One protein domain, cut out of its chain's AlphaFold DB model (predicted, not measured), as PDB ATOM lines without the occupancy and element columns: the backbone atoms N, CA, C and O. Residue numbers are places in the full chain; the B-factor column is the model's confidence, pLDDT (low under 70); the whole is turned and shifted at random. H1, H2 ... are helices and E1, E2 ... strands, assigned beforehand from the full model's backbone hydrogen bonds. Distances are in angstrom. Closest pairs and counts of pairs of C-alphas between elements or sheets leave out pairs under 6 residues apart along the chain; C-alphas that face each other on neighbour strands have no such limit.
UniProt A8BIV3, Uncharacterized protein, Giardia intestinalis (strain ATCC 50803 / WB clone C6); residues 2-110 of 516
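What this domain is: This is residues 2 to 110 of the 516 residues of an uncharacterized protein of Giardia intestinalis (strain ATCC 50803 / WB clone C6) (UniProt A8BIV3). With little regular structure, the printed part is an elongated row of four small two-stranded hairpins, E1-E2, E3-E4, E5-E6 and E7-E8, with short H1 packed on E8. The 109 residues hold E1 E2 E3 E4 H1 E5 E6 E7 E8 in that order, mostly strand, with 36 residues in named elements; each sheet is antiparallel. It is compact, radius of gyration of the C-alphas 14.3 A, spanning 51 by 31 by 24 A.

Where its parts are: Find C-alpha 24 at (-42.346, -13.187, -48.669), where E1, residues 24 to 28, begins its 12.1 A; E2, 31 to 35, runs 12.6 A. Then come E3, 41 to 43, E4, 48 to 50, H1, 58 to 61, E5, 78 to 81, E6, 87 to 90, E7, 96 to 99, and E8, 102 to 105, ending at (-49.332, -25.504, -21.933).

How they stand to each other: Within hydrogen-bond range, hairpin E1 and E2 has N 24 and O 35, 2.8 A; E3 and E4, N 41 and O 50, 2.8 A; E5 and E6, N 78 and O 90, 2.9 A; E7 and E8, N 99 and O 102, 2.8 A. The closest C-alphas of E4 and E5, Val 50 and Cys 79, are 6.2 A apart; of H1 and E8, Ala 61 and Ile 104, 4.4 A. H1 is too short for an O i to N i+4 pair.

The domain as a whole: The farthest C-alphas, Asp 30 and Ala 110, are 52.1 A apart. The printed part has no cut; the link H1 to E5 is long, 16 residues. Look for pLDDT under 70 at residues 9 to 11 and 72 to 75.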
ATOM      1  N   HIS A   2     -47.427 -17.289 -55.397       85.25
ATOM      2  CA  HIS A   2     -47.028 -18.191 -56.493       85.25
ATOM      3  C   HIS A   2     -47.062 -19.646 -56.000       85.25
ATOM      4  O   HIS A   2     -46.765 -19.883 -54.830       85.25
ATOM      5  N   ASP A   3     -47.402 -20.609 -56.861       84.50
ATOM      6  CA  ASP A   3     -47.649 -22.016 -56.490       84.50
ATOM      7  C   ASP A   3     -46.455 -22.686 -55.803       84.50
ATOM      8  O   ASP A   3     -46.635 -23.430 -54.846       84.50
ATOM      9  N   ASN A   4     -45.232 -22.344 -56.208       83.94
ATOM     10  CA  ASN A   4     -44.005 -22.833 -55.562       83.94
ATOM     11  C   ASN A   4     -43.877 -22.437 -54.077       83.94
ATOM     12  O   ASN A   4     -43.143 -23.083 -53.340       83.94
ATOM     13  N   CYS A   5     -44.572 -21.384 -53.650       85.25
ATOM     14  CA  CYS A   5     -44.596 -20.899 -52.270       85.25
ATOM     15  C   CYS A   5     -45.898 -21.263 -51.541       85.25
ATOM     16  O   CYS A   5     -46.097 -20.834 -50.405       85.25
ATOM     17  N   TYR A   6     -46.827 -21.952 -52.212       85.81
ATOM     18  CA  TYR A   6     -48.115 -22.347 -51.651       85.81
ATOM     19  C   TYR A   6     -47.979 -23.665 -50.893       85.81
ATOM     20  O   TYR A   6     -47.491 -24.660 -51.433       85.81
ATOM     21  N   HIS A   7     -48.452 -23.687 -49.650       76.44
ATOM     22  CA  HIS A   7     -48.370 -24.860 -48.776       76.44
ATOM     23  C   HIS A   7     -49.693 -25.182 -48.064       76.44
ATOM     24  O   HIS A   7     -49.716 -26.016 -47.159       76.44
ATOM     25  N   GLY A   8     -50.794 -24.548 -48.478       70.12
ATOM     26  CA  GLY A   8     -52.135 -24.857 -47.988       70.12
ATOM     27  C   GLY A   8     -52.670 -26.186 -48.531       70.12
ATOM     28  O   GLY A   8     -52.300 -26.646 -49.612       70.12
ATOM     29  N   THR A   9     -53.585 -26.803 -47.785       67.00
ATOM     30  CA  THR A   9     -54.248 -28.071 -48.157       67.00
ATOM     31  C   THR A   9     -55.701 -27.882 -48.617       67.00
ATOM     32  O   THR A   9     -56.349 -28.843 -49.028       67.00
ATOM     33  N   GLY A  10     -56.220 -26.650 -48.571       66.25
ATOM     34  CA  GLY A  10     -57.604 -26.313 -48.908       66.25
ATOM     35  C   GLY A  10     -57.835 -25.933 -50.375       66.25
ATOM     36  O   GLY A  10     -56.904 -25.671 -51.135       66.25
ATOM     37  N   ALA A  11     -59.115 -25.875 -50.760       66.12
ATOM     38  CA  ALA A  11     -59.552 -25.392 -52.076       66.12
ATOM     39  C   ALA A  11     -59.525 -23.854 -52.195       66.12
ATOM     40  O   ALA A  11     -59.462 -23.318 -53.300       66.12
ATOM     41  N   SER A  12     -59.560 -23.136 -51.068       73.31
ATOM     42  CA  SER A  12     -59.349 -21.688 -51.000       73.31
ATOM     43  C   SER A  12     -57.871 -21.393 -50.762       73.31
ATOM     44  O   SER A  12     -57.321 -21.873 -49.776       73.31
ATOM     45  N   ARG A  13     -57.247 -20.585 -51.629       80.50
ATOM     46  CA  ARG A  13     -55.866 -20.122 -51.447       80.50
ATOM     47  C   ARG A  13     -55.868 -18.737 -50.810       80.50
ATOM     48  O   ARG A  13     -56.192 -17.756 -51.479       80.50
ATOM     49  N   MET A  14     -55.533 -18.658 -49.529       76.69
ATOM     50  CA  MET A  14     -55.450 -17.405 -48.783       76.69
ATOM     51  C   MET A  14     -53.996 -16.957 -48.650       76.69
ATOM     52  O   MET A  14     -53.073 -17.756 -48.770       76.69
ATOM     53  N   TRP A  15     -53.767 -15.665 -48.407       73.00
ATOM     54  CA  TRP A  15     -52.411 -15.104 -48.321       73.00
ATOM     55  C   TRP A  15     -51.550 -15.786 -47.243       73.00
ATOM     56  O   TRP A  15     -50.353 -15.953 -47.452       73.00
ATOM     57  N   TYR A  16     -52.161 -16.251 -46.146       74.06
ATOM     58  CA  TYR A  16     -51.473 -16.978 -45.076       74.06
ATOM     59  C   TYR A  16     -51.067 -18.417 -45.453       74.06
ATOM     60  O   TYR A  16     -50.263 -19.027 -44.755       74.06
ATOM     61  N   ASP A  17     -51.573 -18.956 -46.569       77.69
ATOM     62  CA  ASP A  17     -51.182 -20.271 -47.096       77.69
ATOM     63  C   ASP A  17     -49.897 -20.213 -47.942       77.69
ATOM     64  O   ASP A  17     -49.396 -21.246 -48.400       77.69
ATOM     65  N   TYR A  18     -49.365 -19.010 -48.181       84.75
ATOM     66  CA  TYR A  18     -48.113 -18.794 -48.899       84.75
ATOM     67  C   TYR A  18     -46.996 -18.460 -47.911       84.75
ATOM     68  O   TYR A  18     -47.159 -17.575 -47.078       84.75
ATOM     69  N   CYS A  19     -45.864 -19.165 -47.996       86.19
ATOM     70  CA  CYS A  19     -44.698 -18.955 -47.125       86.19
ATOM     71  C   CYS A  19     -45.023 -18.894 -45.620       86.19
ATOM     72  O   CYS A  19     -44.465 -18.088 -44.869       86.19
ATOM     73  N   GLY A  20     -45.952 -19.748 -45.174       78.94
ATOM     74  CA  GLY A  20     -46.400 -19.808 -43.779       78.94
ATOM     75  C   GLY A  20     -47.045 -18.512 -43.277       78.94
ATOM     76  O   GLY A  20     -47.055 -18.264 -42.074       78.94
ATOM     77  N   GLY A  21     -47.494 -17.643 -44.188       79.62
ATOM     78  CA  GLY A  21     -48.180 -16.386 -43.897       79.62
ATOM     79  C   GLY A  21     -47.329 -15.281 -43.281       79.62
ATOM     80  O   GLY A  21     -47.860 -14.215 -43.001       79.62
ATOM     81  N   THR A  22     -46.032 -15.504 -43.076       84.44
ATOM     82  CA  THR A  22     -45.118 -14.488 -42.520       84.44
ATOM     83  C   THR A  22     -43.953 -14.184 -43.461       84.44
ATOM     84  O   THR A  22     -43.435 -13.073 -43.433       84.44
ATOM     85  N   GLY A  23     -43.545 -15.146 -44.297       86.06
ATOM     86  CA  GLY A  23     -42.492 -14.940 -45.290       86.06
ATOM     87  C   GLY A  23     -43.004 -14.345 -46.600       86.06
ATOM     88  O   GLY A  23     -44.162 -14.530 -46.983       86.06
ATOM     89  N   ASP A  24     -42.101 -13.701 -47.330       88.25
ATOM     90  CA  ASP A  24     -42.346 -13.187 -48.669       88.25
ATOM     91  C   ASP A  24     -41.966 -14.229 -49.725       88.25
ATOM     92  O   ASP A  24     -40.886 -14.816 -49.709       88.25
ATOM     93  N   CYS A  25     -42.848 -14.457 -50.696       89.88
ATOM     94  CA  CYS A  25     -42.527 -15.303 -51.844       89.88
ATOM     95  C   CYS A  25     -41.751 -14.488 -52.884       89.88
ATOM     96  O   CYS A  25     -42.348 -13.693 -53.618       89.88
ATOM     97  N   ILE A  26     -40.439 -14.702 -52.964       91.62
ATOM     98  CA  ILE A  26     -39.540 -13.973 -53.862       91.62
ATOM     99  C   ILE A  26     -39.111 -14.841 -55.045       91.62
ATOM    100  O   ILE A  26     -38.982 -16.062 -54.931       91.62
ATOM    101  N   LYS A  27     -38.884 -14.209 -56.198       90.75
ATOM    102  CA  LYS A  27     -38.354 -14.870 -57.396       90.75
ATOM    103  C   LYS A  27     -36.823 -14.890 -57.344       90.75
ATOM    104  O   LYS A  27     -36.210 -13.841 -57.170       90.75
ATOM    105  N   GLU A  28     -36.218 -16.054 -57.548       85.44
ATOM    106  CA  GLU A  28     -34.768 -16.243 -57.630       85.44
ATOM    107  C   GLU A  28     -34.431 -17.028 -58.906       85.44
ATOM    108  O   GLU A  28     -34.693 -18.224 -59.017       85.44
ATOM    109  N   GLY A  29     -33.901 -16.335 -59.918       85.50
ATOM    110  CA  GLY A  29     -33.746 -16.915 -61.256       85.50
ATOM    111  C   GLY A  29     -35.103 -17.301 -61.856       85.50
ATOM    112  O   GLY A  29     -35.995 -16.456 -61.955       85.50
ATOM    113  N   ASP A  30     -35.263 -18.572 -62.232       85.69
ATOM    114  CA  ASP A  30     -36.514 -19.132 -62.771       85.69
ATOM    115  C   ASP A  30     -37.387 -19.826 -61.710       85.69
ATOM    116  O   ASP A  30     -38.460 -20.344 -62.027       85.69
ATOM    117  N   THR A  31     -36.966 -19.831 -60.441       86.94
ATOM    118  CA  THR A  31     -37.720 -20.426 -59.331       86.94
ATOM    119  C   THR A  31     -38.225 -19.353 -58.365       86.94
ATOM    120  O   THR A  31     -37.891 -18.172 -58.462       86.94
ATOM    121  N   TYR A  32     -39.105 -19.754 -57.447       89.12
ATOM    122  CA  TYR A  32     -39.571 -18.903 -56.353       89.12
ATOM    123  C   TYR A  32     -39.245 -19.607 -55.045       89.12
ATOM    124  O   TYR A  32     -39.359 -20.832 -54.972       89.12
ATOM    125  N   ARG A  33     -38.877 -18.833 -54.028       88.88
ATOM    126  CA  ARG A  33     -38.612 -19.324 -52.676       88.88
ATOM    127  C   ARG A  33     -39.251 -18.413 -51.639       88.88
ATOM    128  O   ARG A  33     -39.541 -17.251 -51.919       88.88
ATOM    129  N   CYS A  34     -39.417 -18.943 -50.436       89.94
ATOM    130  CA  CYS A  34     -39.854 -18.167 -49.288       89.94
ATOM    131  C   CYS A  34     -38.663 -17.478 -48.625       89.94
ATOM    132  O   CYS A  34     -37.731 -18.139 -48.168       89.94
ATOM    133  N   ASP A  35     -38.704 -16.152 -48.589       90.75
ATOM    134  CA  ASP A  35     -37.800 -15.314 -47.817       90.75
ATOM    135  C   ASP A  35     -38.453 -14.974 -46.478       90.75
ATOM    136  O   ASP A  35     -39.540 -14.405 -46.421       90.75
ATOM    137  N   CYS A  36     -37.797 -15.362 -45.393       88.88
ATOM    138  CA  CYS A  36     -38.286 -15.138 -44.039       88.88
ATOM    139  C   CYS A  36     -37.740 -13.848 -43.420       88.88
ATOM    140  O   CYS A  36     -38.037 -13.562 -42.265       88.88
ATOM    141  N   GLY A  37     -36.942 -13.069 -44.153       84.88
ATOM    142  CA  GLY A  37     -36.320 -11.864 -43.625       84.88
ATOM    143  C   GLY A  37     -35.213 -12.152 -42.597       84.88
ATOM    144  O   GLY A  37     -34.749 -13.286 -42.440       84.88
ATOM    145  N   PRO A  38     -34.725 -11.113 -41.900       81.62
ATOM    146  CA  PRO A  38     -33.564 -11.232 -41.029       81.62
ATOM    147  C   PRO A  38     -33.836 -12.135 -39.819       81.62
ATOM    148  O   PRO A  38     -34.886 -12.067 -39.179       81.62
ATOM    149  N   SER A  39     -32.831 -12.950 -39.483       83.81
ATOM    150  CA  SER A  39     -32.808 -13.834 -38.308       83.81
ATOM    151  C   SER A  39     -33.850 -14.960 -38.295       83.81
ATOM    152  O   SER A  39     -33.955 -15.653 -37.282       83.81
ATOM    153  N   ALA A  40     -34.566 -15.188 -39.396       90.12
ATOM    154  CA  ALA A  40     -35.459 -16.325 -39.573       90.12
ATOM    155  C   ALA A  40     -35.074 -17.136 -40.814       90.12
ATOM    156  O   ALA A  40     -34.484 -16.628 -41.765       90.12
ATOM    157  N   THR A  41     -35.401 -18.420 -40.793       92.31
ATOM    158  CA  THR A  41     -35.131 -19.351 -41.885       92.31
ATOM    159  C   THR A  41     -36.395 -20.105 -42.257       92.31
ATOM    160  O   THR A  41     -37.259 -20.391 -41.424       92.31
ATOM    161  N   TRP A  42     -36.517 -20.417 -43.544       90.56
ATOM    162  CA  TRP A  42     -37.604 -21.239 -44.046       90.56
ATOM    163  C   TRP A  42     -37.384 -22.702 -43.645       90.56
ATOM    164  O   TRP A  42     -36.350 -23.287 -43.972       90.56
ATOM    165  N   ASN A  43     -38.349 -23.302 -42.942       89.12
ATOM    166  CA  ASN A  43     -38.314 -24.716 -42.581       89.12
ATOM    167  C   ASN A  43     -39.259 -25.523 -43.478       89.12
ATOM    168  O   ASN A  43     -40.481 -25.440 -43.355       89.12
ATOM    169  N   GLU A  44     -38.684 -26.356 -44.345       85.00
ATOM    170  CA  GLU A  44     -39.431 -27.171 -45.309       85.00
ATOM    171  C   GLU A  44     -40.352 -28.218 -44.670       85.00
ATOM    172  O   GLU A  44     -41.389 -28.548 -45.243       85.00
ATOM    173  N   GLY A  45     -40.001 -28.741 -43.491       83.56
ATOM    174  CA  GLY A  45     -40.821 -29.724 -42.782       83.56
ATOM    175  C   GLY A  45     -42.037 -29.095 -42.104       83.56
ATOM    176  O   GLY A  45     -43.115 -29.684 -42.097       83.56
ATOM    177  N   LEU A  46     -41.873 -27.882 -41.568       83.06
ATOM    178  CA  LEU A  46     -42.935 -27.135 -40.889       83.06
ATOM    179  C   LEU A  46     -43.756 -26.255 -41.841       83.06
ATOM    180  O   LEU A  46     -44.836 -25.808 -41.462       83.06
ATOM    181  N   LYS A  47     -43.255 -26.021 -43.063       86.06
ATOM    182  CA  LYS A  47     -43.817 -25.092 -44.059       86.06
ATOM    183  C   LYS A  47     -44.074 -23.700 -43.473       86.06
ATOM    184  O   LYS A  47     -45.106 -23.082 -43.729       86.06
ATOM    185  N   ALA A  48     -43.117 -23.221 -42.682       86.75
ATOM    186  CA  ALA A  48     -43.186 -21.946 -41.982       86.75
ATOM    187  C   ALA A  48     -41.800 -21.308 -41.830       86.75
ATOM    188  O   ALA A  48     -40.773 -21.993 -41.812       86.75
ATOM    189  N   CYS A  49     -41.795 -19.984 -41.678       88.75
ATOM    190  CA  CYS A  49     -40.629 -19.237 -41.230       88.75
ATOM    191  C   CYS A  49     -40.428 -19.440 -39.729       88.75
ATOM    192  O   CYS A  49     -41.358 -19.252 -38.946       88.75
ATOM    193  N   VAL A  50     -39.220 -19.835 -39.329       90.75
ATOM    194  CA  VAL A  50     -38.866 -20.090 -37.930       90.75
ATOM    195  C   VAL A  50     -37.592 -19.357 -37.544       90.75
ATOM    196  O   VAL A  50     -36.738 -19.058 -38.373       90.75
ATOM    197  N   THR A  51     -37.450 -19.075 -36.256       92.62
ATOM    198  CA  THR A  51     -36.262 -18.453 -35.668       92.62
ATOM    199  C   THR A  51     -36.038 -19.001 -34.261       92.62
ATOM    200  O   THR A  51     -36.947 -19.591 -33.672       92.62
ATOM    201  N   GLU A  52     -34.854 -18.780 -33.688       90.62
ATOM    202  CA  GLU A  52     -34.543 -19.131 -32.297       90.62
ATOM    203  C   GLU A  52     -35.540 -18.513 -31.303       90.62
ATOM    204  O   GLU A  52     -35.907 -19.159 -30.327       90.62
ATOM    205  N   ALA A  53     -36.054 -17.309 -31.583       89.81
ATOM    206  CA  ALA A  53     -37.074 -16.661 -30.747       89.81
ATOM    207  C   ALA A  53     -38.419 -17.418 -30.716       89.81
ATOM    208  O   ALA A  53     -39.218 -17.221 -29.805       89.81
ATOM    209  N   CYS A  54     -38.657 -18.299 -31.692       91.75
ATOM    210  CA  CYS A  54     -39.856 -19.122 -31.802       91.75
ATOM    211  C   CYS A  54     -39.655 -20.561 -31.309       91.75
ATOM    212  O   CYS A  54     -40.566 -21.384 -31.444       91.75
ATOM    213  N   LYS A  55     -38.479 -20.904 -30.766       93.00
ATOM    214  CA  LYS A  55     -38.280 -22.216 -30.147       93.00
ATOM    215  C   LYS A  55     -39.096 -22.327 -28.869       93.00
ATOM    216  O   LYS A  55     -39.098 -21.426 -28.030       93.00
ATOM    217  N   LEU A  56     -39.775 -23.458 -28.711       91.88
ATOM    218  CA  LEU A  56     -40.535 -23.742 -27.504       91.88
ATOM    219  C   LEU A  56     -39.625 -24.343 -26.438       91.88
ATOM    220  O   LEU A  56     -39.004 -25.389 -26.629       91.88
ATOM    221  N   ASP A  57     -39.599 -23.709 -25.270       91.75
ATOM    222  CA  ASP A  57     -38.998 -24.317 -24.093       91.75
ATOM    223  C   ASP A  57     -39.924 -25.424 -23.574       91.75
ATOM    224  O   ASP A  57     -41.045 -25.168 -23.125       91.75
ATOM    225  N   LYS A  58     -39.446 -26.671 -23.591       91.00
ATOM    226  CA  LYS A  58     -40.186 -27.834 -23.076       91.00
ATOM    227  C   LYS A  58     -40.530 -27.717 -21.592       91.00
ATOM    228  O   LYS A  58     -41.493 -28.335 -21.145       91.00
ATOM    229  N   LYS A  59     -39.802 -26.902 -20.828       92.31
ATOM    230  CA  LYS A  59     -40.144 -26.573 -19.438       92.31
ATOM    231  C   LYS A  59     -41.387 -25.684 -19.320       92.31
ATOM    232  O   LYS A  59     -41.947 -25.586 -18.233       92.31
ATOM    233  N   LEU A  60     -41.836 -25.057 -20.407       91.00
ATOM    234  CA  LEU A  60     -43.011 -24.182 -20.444       91.00
ATOM    235  C   LEU A  60     -44.152 -24.779 -21.286       91.00
ATOM    236  O   LEU A  60     -45.313 -24.780 -20.874       91.00
ATOM    237  N   ALA A  61     -43.807 -25.317 -22.454       90.19
ATOM    238  CA  ALA A  61     -44.732 -25.910 -23.413       90.19
ATOM    239  C   ALA A  61     -45.006 -27.404 -23.131       90.19
ATOM    240  O   ALA A  61     -46.020 -27.946 -23.564       90.19
ATOM    241  N   GLY A  62     -44.143 -28.068 -22.359       89.81
ATOM    242  CA  GLY A  62     -44.277 -29.471 -21.972       89.81
ATOM    243  C   GLY A  62     -43.361 -30.419 -22.760       89.81
ATOM    244  O   GLY A  62     -42.794 -30.054 -23.791       89.81
ATOM    245  N   PRO A  63     -43.202 -31.670 -22.290       87.69
ATOM    246  CA  PRO A  63     -42.240 -32.624 -22.853       87.69
ATOM    247  C   PRO A  63     -42.556 -33.039 -24.300       87.69
ATOM    248  O   PRO A  63     -41.635 -33.316 -25.072       87.69
ATOM    249  N   GLY A  64     -43.844 -33.056 -24.661       85.81
ATOM    250  CA  GLY A  64     -44.339 -33.370 -26.004       85.81
ATOM    251  C   GLY A  64     -44.432 -32.168 -26.948       85.81
ATOM    252  O   GLY A  64     -44.955 -32.321 -28.048       85.81
ATOM    253  N   ALA A  65     -43.969 -30.984 -26.534       88.19
ATOM    254  CA  ALA A  65     -44.030 -29.800 -27.379       88.19
ATOM    255  C   ALA A  65     -43.133 -29.938 -28.625       88.19
ATOM    256  O   ALA A  65     -42.035 -30.509 -28.526       88.19
ATOM    257  N   PRO A  66     -43.576 -29.415 -29.786       89.06
ATOM    258  CA  PRO A  66     -42.735 -29.332 -30.973       89.06
ATOM    259  C   PRO A  66     -41.536 -28.410 -30.720       89.06
ATOM    260  O   PRO A  66     -41.525 -27.629 -29.772       89.06
ATOM    261  N   GLU A  67     -40.514 -28.500 -31.570       90.12
ATOM    262  CA  GLU A  67     -39.301 -27.682 -31.424       90.12
ATOM    263  C   GLU A  67     -39.595 -26.181 -31.562       90.12
ATOM    264  O   GLU A  67     -39.068 -25.376 -30.797       90.12
ATOM    265  N   TYR A  68     -40.479 -25.815 -32.492       91.12
ATOM    266  CA  TYR A  68     -40.895 -24.438 -32.744       91.12
ATOM    267  C   TYR A  68     -42.401 -24.287 -32.544       91.12
ATOM    268  O   TYR A  68     -43.165 -25.228 -32.764       91.12
ATOM    269  N   CYS A  69     -42.846 -23.076 -32.214       89.25
ATOM    270  CA  CYS A  69     -44.257 -22.690 -32.237       89.25
ATOM    271  C   CYS A  69     -44.773 -22.483 -33.667       89.25
ATOM    272  O   CYS A  69     -45.423 -21.494 -33.969       89.25
ATOM    273  N   ALA A  70     -44.471 -23.416 -34.558       85.69
ATOM    274  CA  ALA A  70     -44.953 -23.446 -35.923       85.69
ATOM    275  C   ALA A  70     -45.247 -24.902 -36.279       85.69
ATOM    276  O   ALA A  70     -44.433 -25.784 -36.005       85.69
ATOM    277  N   ALA A  71     -46.407 -25.159 -36.875       71.50
ATOM    278  CA  ALA A  71     -46.770 -26.491 -37.344       71.50
ATOM    279  C   ALA A  71     -47.498 -26.412 -38.697       71.50
ATOM    280  O   ALA A  71     -48.269 -25.470 -38.908       71.50
ATOM    281  N   PRO A  72     -47.300 -27.395 -39.602       64.75
ATOM    282  CA  PRO A  72     -47.932 -27.389 -40.919       64.75
ATOM    283  C   PRO A  72     -49.452 -27.278 -40.814       64.75
ATOM    284  O   PRO A  72     -50.084 -28.094 -40.145       64.75
ATOM    285  N   SER A  73     -50.046 -26.291 -41.496       57.34
ATOM    286  CA  SER A  73     -51.506 -26.075 -41.524       57.34
ATOM    287  C   SER A  73     -52.164 -25.952 -40.135       57.34
ATOM    288  O   SER A  73     -53.362 -26.200 -39.995       57.34
ATOM    289  N   SER A  74     -51.402 -25.599 -39.094       63.78
ATOM    290  CA  SER A  74     -51.935 -25.501 -37.738       63.78
ATOM    291  C   SER A  74     -52.495 -24.114 -37.457       63.78
ATOM    292  O   SER A  74     -51.797 -23.114 -37.574       63.78
ATOM    293  N   LEU A  75     -53.743 -24.055 -36.994       67.56
ATOM    294  CA  LEU A  75     -54.337 -22.827 -36.460       67.56
ATOM    295  C   LEU A  75     -53.899 -22.538 -35.010       67.56
ATOM    296  O   LEU A  75     -54.287 -21.510 -34.456       67.56
ATOM    297  N   THR A  76     -53.108 -23.420 -34.386       77.62
ATOM    298  CA  THR A  76     -52.821 -23.385 -32.940       77.62
ATOM    299  C   THR A  76     -51.444 -22.842 -32.562       77.62
ATOM    300  O   THR A  76     -51.293 -22.383 -31.434       77.62
ATOM    301  N   LEU A  77     -50.455 -22.882 -33.463       86.31
ATOM    302  CA  LEU A  77     -49.065 -22.490 -33.196       86.31
ATOM    303  C   LEU A  77     -48.519 -21.660 -34.365       86.31
ATOM    304  O   LEU A  77     -48.326 -22.209 -35.452       86.31
ATOM    305  N   HIS A  78     -48.231 -20.380 -34.125       87.12
ATOM    306  CA  HIS A  78     -47.694 -19.461 -35.132       87.12
ATOM    307  C   HIS A  78     -46.390 -18.812 -34.669       87.12
ATOM    308  O   HIS A  78     -46.339 -18.198 -33.604       87.12
ATOM    309  N   CYS A  79     -45.351 -18.885 -35.500       89.56
ATOM    310  CA  CYS A  79     -44.153 -18.065 -35.361       89.56
ATOM    311  C   CYS A  79     -44.346 -16.825 -36.230       89.56
ATOM    312  O   CYS A  79     -44.435 -16.932 -37.451       89.56
ATOM    313  N   THR A  80     -44.469 -15.659 -35.602       88.19
ATOM    314  CA  THR A  80     -44.861 -14.422 -36.284       88.19
ATOM    315  C   THR A  80     -44.052 -13.229 -35.791       88.19
ATOM    316  O   THR A  80     -43.330 -13.314 -34.798       88.19
ATOM    317  N   VAL A  81     -44.176 -12.096 -36.475       87.12
ATOM    318  CA  VAL A  81     -43.533 -10.838 -36.100       87.12
ATOM    319  C   VAL A  81     -44.530  -9.986 -35.311       87.12
ATOM    320  O   VAL A  81     -45.609  -9.642 -35.790       87.12
ATOM    321  N   GLY A  82     -44.179  -9.669 -34.065       83.62
ATOM    322  CA  GLY A  82     -44.961  -8.826 -33.170       83.62
ATOM    323  C   GLY A  82     -45.014  -7.363 -33.615       83.62
ATOM    324  O   GLY A  82     -44.326  -6.926 -34.536       83.62
ATOM    325  N   ARG A  83     -45.830  -6.559 -32.922       83.06
ATOM    326  CA  ARG A  83     -46.002  -5.123 -33.230       83.06
ATOM    327  C   ARG A  83     -44.722  -4.299 -33.076       83.06
ATOM    328  O   ARG A  83     -44.621  -3.229 -33.658       83.06
ATOM    329  N   ASP A  84     -43.780  -4.780 -32.279       86.38
ATOM    330  CA  ASP A  84     -42.461  -4.187 -32.077       86.38
ATOM    331  C   ASP A  84     -41.419  -4.694 -33.087       86.38
ATOM    332  O   ASP A  84     -40.223  -4.518 -32.872       86.38
ATOM    333  N   ALA A  85     -41.870  -5.329 -34.175       84.50
ATOM    334  CA  ALA A  85     -41.040  -5.934 -35.213       84.50
ATOM    335  C   ALA A  85     -40.117  -7.068 -34.717       84.50
ATOM    336  O   ALA A  85     -39.190  -7.463 -35.422       84.50
ATOM    337  N   ALA A  86     -40.377  -7.626 -33.530       89.38
ATOM    338  CA  ALA A  86     -39.647  -8.772 -33.001       89.38
ATOM    339  C   ALA A  86     -40.393 -10.082 -33.279       89.38
ATOM    340  O   ALA A  86     -41.613 -10.158 -33.131       89.38
ATOM    341  N   TRP A  87     -39.660 -11.138 -33.626       89.62
ATOM    342  CA  TRP A  87     -40.225 -12.481 -33.729       89.62
ATOM    343  C   TRP A  87     -40.740 -12.982 -32.376       89.62
ATOM    344  O   TRP A  87     -40.093 -12.798 -31.342       89.62
ATOM    345  N   GLN A  88     -41.899 -13.631 -32.390       92.06
ATOM    346  CA  GLN A  88     -42.563 -14.183 -31.217       92.06
ATOM    347  C   GLN A  88     -43.472 -15.354 -31.596       92.06
ATOM    348  O   GLN A  88     -43.885 -15.500 -32.748       92.06
ATOM    349  N   CYS A  89     -43.842 -16.151 -30.602       91.50
ATOM    350  CA  CYS A  89     -44.899 -17.135 -30.753       91.50
ATOM    351  C   CYS A  89     -46.275 -16.535 -30.469       91.50
ATOM    352  O   CYS A  89     -46.455 -15.815 -29.482       91.50
ATOM    353  N   ASP A  90     -47.253 -16.921 -31.281       89.94
ATOM    354  CA  ASP A  90     -48.670 -16.704 -31.040       89.94
ATOM    355  C   ASP A  90     -49.441 -18.030 -31.079       89.94
ATOM    356  O   ASP A  90     -49.390 -18.790 -32.045       89.94
ATOM    357  N   CYS A  91     -50.153 -18.316 -29.994       90.00
ATOM    358  CA  CYS A  91     -50.891 -19.545 -29.746       90.00
ATOM    359  C   CYS A  91     -52.332 -19.231 -29.334       90.00
ATOM    360  O   CYS A  91     -52.680 -19.282 -28.146       90.00
ATOM    361  N   PRO A  92     -53.191 -18.883 -30.307       83.00
ATOM    362  CA  PRO A  92     -54.549 -18.425 -30.036       83.00
ATOM    363  C   PRO A  92     -55.507 -19.565 -29.656       83.00
ATOM    364  O   PRO A  92     -56.528 -19.318 -29.013       83.00
ATOM    365  N   GLN A  93     -55.207 -20.812 -30.042       81.62
ATOM    366  CA  GLN A  93     -56.120 -21.957 -29.933       81.62
ATOM    367  C   GLN A  93     -55.404 -23.254 -29.520       81.62
ATOM    368  O   GLN A  93     -54.181 -23.353 -29.575       81.62
ATOM    369  N   GLY A  94     -56.186 -24.268 -29.141       85.31
ATOM    370  CA  GLY A  94     -55.695 -25.610 -28.809       85.31
ATOM    371  C   GLY A  94     -55.077 -25.728 -27.413       85.31
ATOM    372  O   GLY A  94     -55.440 -24.996 -26.485       85.31
ATOM    373  N   ASP A  95     -54.135 -26.662 -27.278       87.88
ATOM    374  CA  ASP A  95     -53.495 -27.025 -26.004       87.88
ATOM    375  C   ASP A  95     -52.525 -25.969 -25.474       87.88
ATOM    376  O   ASP A  95     -52.109 -26.039 -24.319       87.88
ATOM    377  N   TYR A  96     -52.179 -24.972 -26.286       90.25
ATOM    378  CA  TYR A  96     -51.252 -23.905 -25.929       90.25
ATOM    379  C   TYR A  96     -51.974 -22.569 -25.777       90.25
ATOM    380  O   TYR A  96     -53.065 -22.362 -26.315       90.25
ATOM    381  N   LEU A  97     -51.363 -21.653 -25.031       91.06
ATOM    382  CA  LEU A  97     -51.758 -20.248 -24.995       91.06
ATOM    383  C   LEU A  97     -50.536 -19.334 -25.045       91.06
ATOM    384  O   LEU A  97     -49.477 -19.683 -24.516       91.06
ATOM    385  N   THR A  98     -50.702 -18.159 -25.653       90.12
ATOM    386  CA  THR A  98     -49.666 -17.122 -25.719       90.12
ATOM    387  C   THR A  98     -49.407 -16.529 -24.335       90.12
ATOM    388  O   THR A  98     -50.312 -15.996 -23.692       90.12
ATOM    389  N   TYR A  99     -48.158 -16.577 -23.879       87.12
ATOM    390  CA  TYR A  99     -47.709 -15.983 -22.626       87.12
ATOM    391  C   TYR A  99     -46.331 -15.358 -22.824       87.12
ATOM    392  O   TYR A  99     -45.367 -16.054 -23.124       87.12
ATOM    393  N   ASN A 100     -46.242 -14.036 -22.663       85.12
ATOM    394  CA  ASN A 100     -45.008 -13.262 -22.819       85.12
ATOM    395  C   ASN A 100     -44.176 -13.663 -24.059       85.12
ATOM    396  O   ASN A 100     -43.021 -14.063 -23.930       85.12
ATOM    397  N   ARG A 101     -44.783 -13.572 -25.254       88.88
ATOM    398  CA  ARG A 101     -44.161 -13.862 -26.568       88.88
ATOM    399  C   ARG A 101     -43.770 -15.322 -26.826       88.88
ATOM    400  O   ARG A 101     -43.195 -15.614 -27.869       88.88
ATOM    401  N   THR A 102     -44.077 -16.236 -25.912       91.81
ATOM    402  CA  THR A 102     -43.907 -17.680 -26.104       91.81
ATOM    403  C   THR A 102     -45.231 -18.406 -25.871       91.81
ATOM    404  O   THR A 102     -46.240 -17.779 -25.538       91.81
ATOM    405  N   CYS A 103     -45.245 -19.726 -26.039       91.31
ATOM    406  CA  CYS A 103     -46.424 -20.541 -25.789       91.31
ATOM    407  C   CYS A 103     -46.220 -21.482 -24.618       91.31
ATOM    408  O   CYS A 103     -45.194 -22.148 -24.495       91.31
ATOM    409  N   ILE A 104     -47.236 -21.541 -23.765       92.31
ATOM    410  CA  ILE A 104     -47.251 -22.391 -22.580       92.31
ATOM    411  C   ILE A 104     -48.413 -23.366 -22.651       92.31
ATOM    412  O   ILE A 104     -49.431 -23.087 -23.290       92.31
ATOM    413  N   LEU A 105     -48.276 -24.502 -21.971       91.06
ATOM    414  CA  LEU A 105     -49.332 -25.504 -21.933       91.06
ATOM    415  C   LEU A 105     -50.552 -24.964 -21.170       91.06
ATOM    416  O   LEU A 105     -50.476 -24.635 -19.983       91.06
ATOM    417  N   ARG A 106     -51.702 -24.893 -21.842       91.06
ATOM    418  CA  ARG A 106     -52.943 -24.298 -21.326       91.06
ATOM    419  C   ARG A 106     -53.445 -24.998 -20.072       91.06
ATOM    420  O   ARG A 106     -53.836 -24.323 -19.127       91.06
ATOM    421  N   SER A 107     -53.371 -26.329 -20.034       89.88
ATOM    422  CA  SER A 107     -53.773 -27.136 -18.871       89.88
ATOM    423  C   SER A 107     -52.903 -26.909 -17.629       89.88
ATOM    424  O   SER A 107     -53.279 -27.328 -16.537       89.88
ATOM    425  N   LYS A 108     -51.751 -26.244 -17.783       93.00
ATOM    426  CA  LYS A 108     -50.812 -25.905 -16.703       93.00
ATOM    427  C   LYS A 108     -50.718 -24.407 -16.447       93.00
ATOM    428  O   LYS A 108     -49.898 -23.965 -15.647       93.00
ATOM    429  N   SER A 109     -51.564 -23.619 -17.100       92.38
ATOM    430  CA  SER A 109     -51.729 -22.212 -16.778       92.38
ATOM    431  C   SER A 109     -52.787 -22.062 -15.692       92.38
ATOM    432  O   SER A 109     -53.944 -22.449 -15.871       92.38
ATOM    433  N   ALA A 110     -52.385 -21.508 -14.553       92.69
ATOM    434  CA  ALA A 110     -53.281 -21.212 -13.453       92.69
ATOM    435  C   ALA A 110     -54.316 -20.158 -13.865       92.69
ATOM    436  O   ALA A 110     -54.020 -19.196 -14.585       92.69
TER     437      ALA A 110